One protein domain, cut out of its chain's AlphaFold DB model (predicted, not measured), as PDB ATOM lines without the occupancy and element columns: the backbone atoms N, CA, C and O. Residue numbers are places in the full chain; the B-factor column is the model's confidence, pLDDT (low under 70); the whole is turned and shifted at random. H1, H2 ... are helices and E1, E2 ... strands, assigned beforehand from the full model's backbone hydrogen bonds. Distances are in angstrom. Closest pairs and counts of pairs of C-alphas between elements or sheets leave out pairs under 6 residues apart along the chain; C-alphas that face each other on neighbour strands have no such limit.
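Overview. This is residues 10 to 80 of the 247 residues of an uncharacterized protein of Candidatus Acetothermia bacterium (UniProt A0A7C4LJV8). Five helices make a small, loosely closed ring: the longest, H5, forms one side and H1 another, H4 bridges from the first part of H5 to H1, and the short H2 and H3 lead from the end of H1 back onto H5. Residues 10 to 18, with the strand E1, lie at one end of the long axis, beyond the ring, and the last part of H5 lies at the other end. The 71 printed residues hold five named helices and one named strand, in the order E1, H1, H2, H3, H4, H5, and the class is mostly helix. E1 pairs with no named strand. The whole is compact, with a radius of gyration of the C-alphas of 12.6 A, and elongated in outline, with spans of 39 by 24 by 17 A.

Along the chain. Begin with the longest helix, H5, residues 61 to 78: find C-alpha 61 at (172.115, 187.997, 91.216), and from there the helix runs 25.6 A to C-alpha 78 at (175.329, 213.286, 93.108). Before it along the chain look for H4, residues 48 to 55, which is 10.5 A from first to last C-alpha. H3, residues 40 to 43, measures 5.3 A, and H2, residues 35 to 38, measures 5.9 A. H1, residues 19 to 33, starts at C-alpha 19, (161.916, 187.610, 101.271), and runs 21.3 A to C-alpha 33 at (180.174, 195.074, 109.394). Just before it is E1, residues 16 to 18, a strand of 6.6 A.

Arrangement. Look first along H5, which touches H3 and H4 with different parts of its length. With residues 61 to 65 alone it touches H4, and the closest C-alphas are those of Pro 48 and Pro 61, 4.7 A apart. The lines of H4 and H5 stand about perpendicular, at 85 degrees. With residues 68 to 76 alone H5 touches H3, and there the closest C-alphas, of Pro 40 and Gly 72, are 4.3 A apart. From H4 move on to H1: these two touch, with the C-alphas of Arg 26 and Leu 55 closest at 6.0 A, and their lines are about perpendicular at 83 degrees. H1 and H5 are apart. With residues 30 to 31 alone H1 touches H2, only at the corner by their link and only just, with 3 pairs of C-alphas within 8 A; the closest are those of Leu 30 and Phe 37, 7.0 A apart. H2 and H3 are close but not clearly touching, with the C-alphas of Phe 37 and Leu 43 closest at 6.6 A. H2 is also close but not clearly touching to H5, where the C-alphas of Phe 38 and Gly 72 come to 7.8 A. H3 and H4 are apart, though they follow each other in the chain. E1 and H1 meet only through their link. In H1, H4 and H5 every pair of O i and N i+4 is within hydrogen-bond range; H2 and H3 are too short for such a pair, and their single O i to N i+3 pair is within range in H2 and not in H3.

Size, cuts and confidence. The two C-alphas farthest apart, those of Gly 14 and Arg 77, are 39.9 A from each other, while the first and last printed C-alphas, of Thr 10 and Ser 80, are 31.1 A apart. The printed part runs from residue 10 to residue 80 and has no cut. No link is long: each of the five links between named elements is tight. The mean pLDDT of the printed part is 94.9, and no printed residue is under 70.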
ATOM      1  N   THR A  10     169.368 183.282 108.511       93.19
ATOM      2  CA  THR A  10     169.165 183.129 109.955       93.19
ATOM      3  C   THR A  10     169.167 184.504 110.610       93.19
ATOM      4  O   THR A  10     170.134 185.250 110.474       93.19
ATOM      5  N   GLY A  11     168.065 184.847 111.270       91.94
ATOM      6  CA  GLY A  11     167.889 186.090 112.007       91.94
ATOM      7  C   GLY A  11     168.603 186.089 113.365       91.94
ATOM      8  O   GLY A  11     169.184 185.079 113.771       91.94
ATOM      9  N   PRO A  12     168.565 187.222 114.083       89.75
ATOM     10  CA  PRO A  12     169.309 187.424 115.327       89.75
ATOM     11  C   PRO A  12     168.892 186.487 116.468       89.75
ATOM     12  O   PRO A  12     169.707 186.217 117.345       89.75
ATOM     13  N   SER A  13     167.659 185.966 116.465       91.25
ATOM     14  CA  SER A  13     167.174 185.003 117.467       91.25
ATOM     15  C   SER A  13     167.209 183.556 116.954       91.25
ATOM     16  O   SER A  13     166.592 182.673 117.547       91.25
ATOM     17  N   GLY A  14     167.909 183.297 115.842       91.44
ATOM     18  CA  GLY A  14     167.958 181.987 115.191       91.44
ATOM     19  C   GLY A  14     166.753 181.683 114.294       91.44
ATOM     20  O   GLY A  14     166.657 180.589 113.739       91.44
ATOM     21  N   GLU A  15     165.823 182.625 114.128       93.38
ATOM     22  CA  GLU A  15     164.634 182.453 113.303       93.38
ATOM     23  C   GLU A  15     164.958 182.473 111.802       93.38
ATOM     24  O   GLU A  15     165.866 183.161 111.340       93.38
ATOM     25  N   ARG A  16     164.185 181.742 110.994       93.56
ATOM     26  CA  ARG A  16     164.350 181.750 109.536       93.56
ATOM     27  C   ARG A  16     163.633 182.954 108.919       93.56
ATOM     28  O   ARG A  16     162.412 182.937 108.760       93.56
ATOM     29  N   LEU A  17     164.389 183.960 108.489       92.81
ATOM     30  CA  LEU A  17     163.870 185.116 107.751       92.81
ATOM     31  C   LEU A  17     163.791 184.799 106.253       92.81
ATOM     32  O   LEU A  17     164.679 184.150 105.710       92.81
ATOM     33  N   THR A  18     162.756 185.273 105.548       91.25
ATOM     34  CA  THR A  18     162.618 185.105 104.083       91.25
ATOM     35  C   THR A  18     162.212 186.408 103.397       91.25
ATOM     36  O   THR A  18     161.665 187.311 104.029       91.25
ATOM     37  N   GLY A  19     162.416 186.493 102.079       87.75
ATOM     38  CA  GLY A  19     161.916 187.610 101.271       87.75
ATOM     39  C   GLY A  19     162.476 188.965 101.713       87.75
ATOM     40  O   GLY A  19     163.687 189.108 101.860       87.75
ATOM     41  N   TYR A  20     161.597 189.952 101.910       86.12
ATOM     42  CA  TYR A  20     161.989 191.310 102.303       86.12
ATOM     43  C   TYR A  20     162.772 191.341 103.622       86.12
ATOM     44  O   TYR A  20     163.842 191.935 103.663       86.12
ATOM     45  N   TYR A  21     162.300 190.637 104.658       89.81
ATOM     46  CA  TYR A  21     162.954 190.622 105.973       89.81
ATOM     47  C   TYR A  21     164.362 190.021 105.934       89.81
ATOM     48  O   TYR A  21     165.258 190.494 106.624       89.81
ATOM     49  N   ALA A  22     164.579 189.000 105.102       93.31
ATOM     50  CA  ALA A  22     165.911 188.437 104.905       93.31
ATOM     51  C   ALA A  22     166.855 189.433 104.213       93.31
ATOM     52  O   ALA A  22     168.013 189.570 104.605       93.31
ATOM     53  N   LEU A  23     166.358 190.145 103.194       94.06
ATOM     54  CA  LEU A  23     167.138 191.142 102.465       94.06
ATOM     55  C   LEU A  23     167.494 192.337 103.346       94.06
ATOM     56  O   LEU A  23     168.657 192.730 103.380       94.06
ATOM     57  N   SER A  24     166.521 192.892 104.069       93.00
ATOM     58  CA  SER A  24     166.755 194.029 104.960       93.00
ATOM     59  C   SER A  24     167.738 193.674 106.073       93.00
ATOM     60  O   SER A  24     168.640 194.459 106.352       93.00
ATOM     61  N   PHE A  25     167.633 192.468 106.642       94.44
ATOM     62  CA  PHE A  25     168.581 191.984 107.640       94.44
ATOM     63  C   PHE A  25     170.009 191.882 107.085       94.44
ATOM     64  O   PHE A  25     170.926 192.436 107.684       94.44
ATOM     65  N   ARG A  26     170.215 191.264 105.911       95.00
ATOM     66  CA  ARG A  26     171.558 191.167 105.306       95.00
ATOM     67  C   ARG A  26     172.147 192.519 104.931       95.00
ATOM     68  O   ARG A  26     173.321 192.749 105.184       95.00
ATOM     69  N   LEU A  27     171.348 193.416 104.356       95.44
ATOM     70  CA  LEU A  27     171.816 194.764 104.021       95.44
ATOM     71  C   LEU A  27     172.203 195.554 105.272       95.44
ATOM     72  O   LEU A  27     173.198 196.271 105.247       95.44
ATOM     73  N   ARG A  28     171.457 195.387 106.369       95.19
ATOM     74  CA  ARG A  28     171.820 195.968 107.661       95.19
ATOM     75  C   ARG A  28     173.156 195.423 108.166       95.19
ATOM     76  O   ARG A  28     174.008 196.227 108.515       95.19
ATOM     77  N   GLN A  29     173.350 194.102 108.156       95.06
ATOM     78  CA  GLN A  29     174.626 193.498 108.561       95.06
ATOM     79  C   GLN A  29     175.787 194.043 107.727       95.06
ATOM     80  O   GLN A  29     176.803 194.430 108.279       95.06
ATOM     81  N   LEU A  30     175.619 194.168 106.407       95.81
ATOM     82  CA  LEU A  30     176.644 194.784 105.558       95.81
ATOM     83  C   LEU A  30     176.920 196.236 105.943       95.81
ATOM     84  O   LEU A  30     178.067 196.655 105.921       95.81
ATOM     85  N   ALA A  31     175.897 197.010 106.303       95.56
ATOM     86  CA  ALA A  31     176.089 198.405 106.690       95.56
ATOM     87  C   ALA A  31     176.835 198.540 108.028       95.56
ATOM     88  O   ALA A  31     177.555 199.517 108.219       95.56
ATOM     89  N   GLU A  32     176.657 197.578 108.935       95.56
ATOM     90  CA  GLU A  32     177.308 197.535 110.249       95.56
ATOM     91  C   GLU A  32     178.736 196.953 110.160       95.56
ATOM     92  O   GLU A  32     179.669 197.549 110.697       95.56
ATOM     93  N   ASP A  33     178.922 195.842 109.439       95.31
ATOM     94  CA  ASP A  33     180.174 195.074 109.394       95.31
ATOM     95  C   ASP A  33     181.122 195.518 108.264       95.31
ATOM     96  O   ASP A  33     182.343 195.408 108.389       95.31
ATOM     97  N   PHE A  34     180.580 196.005 107.142       95.44
ATOM     98  CA  PHE A  34     181.345 196.395 105.953       95.44
ATOM     99  C   PHE A  34     180.722 197.613 105.231       95.44
ATOM    100  O   PHE A  34     180.260 197.506 104.089       95.44
ATOM    101  N   PRO A  35     180.704 198.801 105.870       94.44
ATOM    102  CA  PRO A  35     180.014 199.986 105.349       94.44
ATOM    103  C   PRO A  35     180.504 200.439 103.964       94.44
ATOM    104  O   PRO A  35     179.721 200.989 103.184       94.44
ATOM    105  N   ASP A  36     181.764 200.157 103.618       94.31
ATOM    106  CA  ASP A  36     182.359 200.473 102.312       94.31
ATOM    107  C   ASP A  36     181.649 199.789 101.133       94.31
ATOM    108  O   ASP A  36     181.729 200.287 100.002       94.31
ATOM    109  N   PHE A  37     180.888 198.716 101.395       95.31
ATOM    110  CA  PHE A  37     179.985 198.093 100.424       95.31
ATOM    111  C   PHE A  37     179.051 199.116  99.766       95.31
ATOM    112  O   PHE A  37     178.780 199.032  98.571       95.31
ATOM    113  N   PHE A  38     178.580 200.109 100.529       95.75
ATOM    114  CA  PHE A  38     177.652 201.140 100.055       95.75
ATOM    115  C   PHE A  38     178.350 202.370  99.461       95.75
ATOM    116  O   PHE A  38     177.684 203.344  99.100       95.75
ATOM    117  N   SER A  39     179.680 202.351  99.336       96.31
ATOM    118  CA  SER A  39     180.399 203.433  98.671       96.31
ATOM    119  C   SER A  39     180.045 203.484  97.176       96.31
ATOM    120  O   SER A  39     179.833 202.439  96.552       96.31
ATOM    121  N   PRO A  40     180.037 204.675  96.545       97.00
ATOM    122  CA  PRO A  40     179.752 204.790  95.115       97.00
ATOM    123  C   PRO A  40     180.677 203.923  94.255       97.00
ATOM    124  O   PRO A  40     180.237 203.293  93.294       97.00
ATOM    125  N   SER A  41     181.962 203.868  94.622       96.06
ATOM    126  CA  SER A  41     182.986 203.113  93.894       96.06
ATOM    127  C   SER A  41     182.784 201.601  93.973       96.06
ATOM    128  O   SER A  41     182.981 200.911  92.975       96.06
ATOM    129  N   PHE A  42     182.351 201.091  95.130       96.81
ATOM    130  CA  PHE A  42     182.069 199.675  95.311       96.81
ATOM    131  C   PHE A  42     180.779 199.303  94.586       96.81
ATOM    132  O   PHE A  42     180.793 198.439  93.713       96.81
ATOM    133  N   LEU A  43     179.692 200.032  94.865       97.50
ATOM    134  CA  LEU A  43     178.384 199.771  94.277       97.50
ATOM    135  C   LEU A  43     178.398 199.808  92.753       97.50
ATOM    136  O   LEU A  43     177.673 199.030  92.165       97.50
ATOM    137  N   SER A  44     179.207 200.663  92.116       96.69
ATOM    138  CA  SER A  44     179.236 200.820  90.650       96.69
ATOM    139  C   SER A  44     179.808 199.619  89.886       96.69
ATOM    140  O   SER A  44     179.674 199.568  88.662       96.69
ATOM    141  N   ARG A  45     180.485 198.688  90.570       96.75
ATOM    142  CA  ARG A  45     181.226 197.584  89.940       96.75
ATOM    143  C   ARG A  45     180.844 196.200  90.452       96.75
ATOM    144  O   ARG A  45     181.494 195.239  90.043       96.75
ATOM    145  N   VAL A  46     179.828 196.109  91.311       97.38
ATOM    146  CA  VAL A  46     179.391 194.849  91.915       97.38
ATOM    147  C   VAL A  46     179.069 193.841  90.817       97.38
ATOM    148  O   VAL A  46     178.325 194.135  89.872       97.38
ATOM    149  N   GLN A  47     179.630 192.645  90.955       97.50
ATOM    150  CA  GLN A  47     179.376 191.505  90.084       97.50
ATOM    151  C   GLN A  47     178.336 190.547  90.689       97.50
ATOM    152  O   GLN A  47     178.090 190.569  91.899       97.50
ATOM    153  N   PRO A  48     177.679 189.705  89.870       97.25
ATOM    154  CA  PRO A  48     176.697 188.731  90.353       97.25
ATOM    155  C   PRO A  48     177.229 187.812  91.467       97.25
ATOM    156  O   PRO A  48     176.486 187.464  92.381       97.25
ATOM    157  N   GLU A  49     178.506 187.446  91.411       96.81
ATOM    158  CA  GLU A  49     179.171 186.568  92.375       96.81
ATOM    159  C   GLU A  49     179.329 187.260  93.735       96.81
ATOM    160  O   GLU A  49     179.018 186.668  94.767       96.81
ATOM    161  N   GLU A  50     179.698 188.544  93.734       95.44
ATOM    162  CA  GLU A  50     179.786 189.365  94.948       95.44
ATOM    163  C   GLU A  50     178.402 189.546  95.589       95.44
ATOM    164  O   GLU A  50     178.262 189.519  96.811       95.44
ATOM    165  N   VAL A  51     177.330 189.650  94.790       96.06
ATOM    166  CA  VAL A  51     175.960 189.656  95.334       96.06
ATOM    167  C   VAL A  51     175.697 188.392  96.150       96.06
ATOM    168  O   VAL A  51     175.074 188.477  97.209       96.06
ATOM    169  N   TRP A  52     176.155 187.230  95.684       94.88
ATOM    170  CA  TRP A  52     176.001 185.986  96.431       94.88
ATOM    171  C   TRP A  52     176.903 185.890  97.650       94.88
ATOM    172  O   TRP A  52     176.459 185.396  98.683       94.88
ATOM    173  N   GLU A  53     178.133 186.379  97.557       93.56
ATOM    174  CA  GLU A  53     179.047 186.444  98.693       93.56
ATOM    175  C   GLU A  53     178.439 187.261  99.843       93.56
ATOM    176  O   GLU A  53     178.344 186.792 100.979       93.56
ATOM    177  N   PHE A  54     177.924 188.454  99.538       93.06
ATOM    178  CA  PHE A  54     177.425 189.375 100.555       93.06
ATOM    179  C   PHE A  54     175.982 189.082 100.995       93.06
ATOM    180  O   PHE A  54     175.649 189.205 102.178       93.06
ATOM    181  N   LEU A  55     175.100 188.668 100.081       92.69
ATOM    182  CA  LEU A  55     173.674 188.449 100.370       92.69
ATOM    183  C   LEU A  55     173.285 186.965 100.443       92.69
ATOM    184  O   LEU A  55     172.121 186.655 100.689       92.69
ATOM    185  N   GLY A  56     174.215 186.028 100.267       90.25
ATOM    186  CA  GLY A  56     173.901 184.604 100.129       90.25
ATOM    187  C   GLY A  56     173.240 184.288  98.779       90.25
ATOM    188  O   GLY A  56     173.170 185.161  97.917       90.25
ATOM    189  N   PRO A  57     172.695 183.072  98.575       91.19
ATOM    190  CA  PRO A  57     172.174 182.593  97.285       91.19
ATOM    191  C   PRO A  57     170.818 183.227  96.913       91.19
ATOM    192  O   PRO A  57     169.811 182.556  96.683       91.19
ATOM    193  N   ILE A  58     170.767 184.557  96.916       93.12
ATOM    194  CA  ILE A  58     169.592 185.354  96.624       93.12
ATOM    195  C   ILE A  58     169.238 185.225  95.131       93.12
ATOM    196  O   ILE A  58     170.133 185.221  94.278       93.12
ATOM    197  N   PRO A  59     167.944 185.133  94.769       92.31
ATOM    198  CA  PRO A  59     167.549 185.007  93.373       92.31
ATOM    199  C   PRO A  59     167.934 186.232  92.540       92.31
ATOM    200  O   PRO A  59     167.872 187.366  93.030       92.31
ATOM    201  N   LEU A  60     168.201 185.995  91.252       93.81
ATOM    202  CA  LEU A  60     168.493 187.009  90.230       93.81
ATOM    203  C   LEU A  60     169.741 187.867  90.540       93.81
ATOM    204  O   LEU A  60     169.652 189.099  90.489       93.81
ATOM    205  N   PRO A  61     170.907 187.259  90.836       95.56
ATOM    206  CA  PRO A  61     172.115 187.997  91.216       95.56
ATOM    207  C   PRO A  61     172.540 189.013  90.150       95.56
ATOM    208  O   PRO A  61     172.841 190.150  90.487       95.56
ATOM    209  N   SER A  62     172.443 188.677  88.859       96.62
ATOM    210  CA  SER A  62     172.820 189.591  87.772       96.62
ATOM    211  C   SER A  62     171.950 190.847  87.708       96.62
ATOM    212  O   SER A  62     172.452 191.951  87.503       96.62
ATOM    213  N   TRP A  63     170.642 190.715  87.945       95.81
ATOM    214  CA  TRP A  63     169.742 191.872  88.006       95.81
ATOM    215  C   TRP A  63     169.972 192.719  89.257       95.81
ATOM    216  O   TRP A  63     169.784 193.934  89.214       95.81
ATOM    217  N   ARG A  64     170.376 192.092  90.365       96.00
ATOM    218  CA  ARG A  64     170.722 192.788  91.609       96.00
ATOM    219  C   ARG A  64     172.031 193.548  91.480       96.00
ATOM    220  O   ARG A  64     172.047 194.722  91.821       96.00
ATOM    221  N   ALA A  65     173.060 192.924  90.914       97.56
ATOM    222  CA  ALA A  65     174.326 193.565  90.577       97.56
ATOM    223  C   ALA A  65     174.084 194.794  89.694       97.56
ATOM    224  O   ALA A  65     174.489 195.896  90.040       97.56
ATOM    225  N   LYS A  66     173.283 194.656  88.627       97.50
ATOM    226  CA  LYS A  66     172.893 195.796  87.784       97.50
ATOM    227  C   LYS A  66     172.196 196.914  88.572       97.50
ATOM    228  O   LYS A  66     172.519 198.080  88.374       97.50
ATOM    229  N   ALA A  67     171.252 196.576  89.451       96.56
ATOM    230  CA  ALA A  67     170.559 197.571  90.269       96.56
ATOM    231  C   ALA A  67     171.511 198.289  91.246       96.56
ATOM    232  O   ALA A  67     171.406 199.502  91.403       96.56
ATOM    233  N   LEU A  68     172.453 197.565  91.862       97.31
ATOM    234  CA  LEU A  68     173.494 198.145  92.717       97.31
ATOM    235  C   LEU A  68     174.411 199.070  91.909       97.31
ATOM    236  O   LEU A  68     174.645 200.197  92.333       97.31
ATOM    237  N   ASN A  69     174.813 198.654  90.705       98.12
ATOM    238  CA  ASN A  69     175.651 199.447  89.805       98.12
ATOM    239  C   ASN A  69     174.972 200.758  89.381       98.12
ATOM    240  O   ASN A  69     175.616 201.807  89.377       98.12
ATOM    241  N   GLU A  70     173.666 200.737  89.092       97.69
ATOM    242  CA  GLU A  70     172.895 201.958  88.809       97.69
ATOM    243  C   GLU A  70     172.858 202.911  90.014       97.69
ATOM    244  O   GLU A  70     173.042 204.119  89.849       97.69
ATOM    245  N   VAL A  71     172.678 202.380  91.230       97.75
ATOM    246  CA  VAL A  71     172.733 203.183  92.462       97.75
ATOM    247  C   VAL A  71     174.139 203.745  92.682       97.75
ATOM    248  O   VAL A  71     174.270 204.933  92.957       97.75
ATOM    249  N   GLY A  72     175.193 202.945  92.507       98.00
ATOM    250  CA  GLY A  72     176.579 203.394  92.629       98.00
ATOM    251  C   GLY A  72     176.905 204.548  91.682       98.00
ATOM    252  O   GLY A  72     177.431 205.573  92.120       98.00
ATOM    253  N   ALA A  73     176.509 204.432  90.412       97.69
ATOM    254  CA  ALA A  73     176.702 205.481  89.414       97.69
ATOM    255  C   ALA A  73     175.922 206.762  89.760       97.69
ATOM    256  O   ALA A  73     176.435 207.873  89.595       97.69
ATOM    257  N   LEU A  74     174.698 206.623  90.279       97.94
ATOM    258  CA  LEU A  74     173.918 207.751  90.782       97.94
ATOM    259  C   LEU A  74     174.639 208.438  91.945       97.94
ATOM    260  O   LEU A  74     174.824 209.653  91.917       97.94
ATOM    261  N   LEU A  75     175.099 207.683  92.941       97.81
ATOM    262  CA  LEU A  75     175.801 208.255  94.087       97.81
ATOM    263  C   LEU A  75     177.123 208.913  93.677       97.81
ATOM    264  O   LEU A  75     177.444 209.975  94.195       97.81
ATOM    265  N   ALA A  76     177.851 208.357  92.706       97.25
ATOM    266  CA  ALA A  76     179.071 208.970  92.180       97.25
ATOM    267  C   ALA A  76     178.787 210.324  91.510       97.25
ATOM    268  O   ALA A  76     179.569 211.262  91.642       97.25
ATOM    269  N   ARG A  77     177.643 210.447  90.824       97.00
ATOM    270  CA  ARG A  77     177.216 211.688  90.168       97.00
ATOM    271  C   ARG A  77     176.730 212.752  91.153       97.00
ATOM    272  O   ARG A  77     177.005 213.930  90.952       97.00
ATOM    273  N   PHE A  78     175.962 212.357  92.165       96.81
ATOM    274  CA  PHE A  78     175.329 213.286  93.108       96.81
ATOM    275  C   PHE A  78     176.117 213.463  94.415       96.81
ATOM    276  O   PHE A  78     175.762 214.306  95.233       96.81
ATOM    277  N   GLY A  79     177.182 212.694  94.634       96.38
ATOM    278  CA  GLY A  79     177.993 212.685  95.854       96.38
ATOM    279  C   GLY A  79     177.375 211.865  96.990       96.38
ATOM    280  O   GLY A  79     178.073 211.085  97.632       96.38
ATOM    281  N   SER A  80     176.068 211.999  97.237       95.44
ATOM    282  CA  SER A  80     175.363 211.238  98.274       95.44
ATOM    283  C   SER A  80     173.877 211.038  97.964       95.44
ATOM    284  O   SER A  80     173.272 211.787  97.193       95.44
TER     285      SER A  80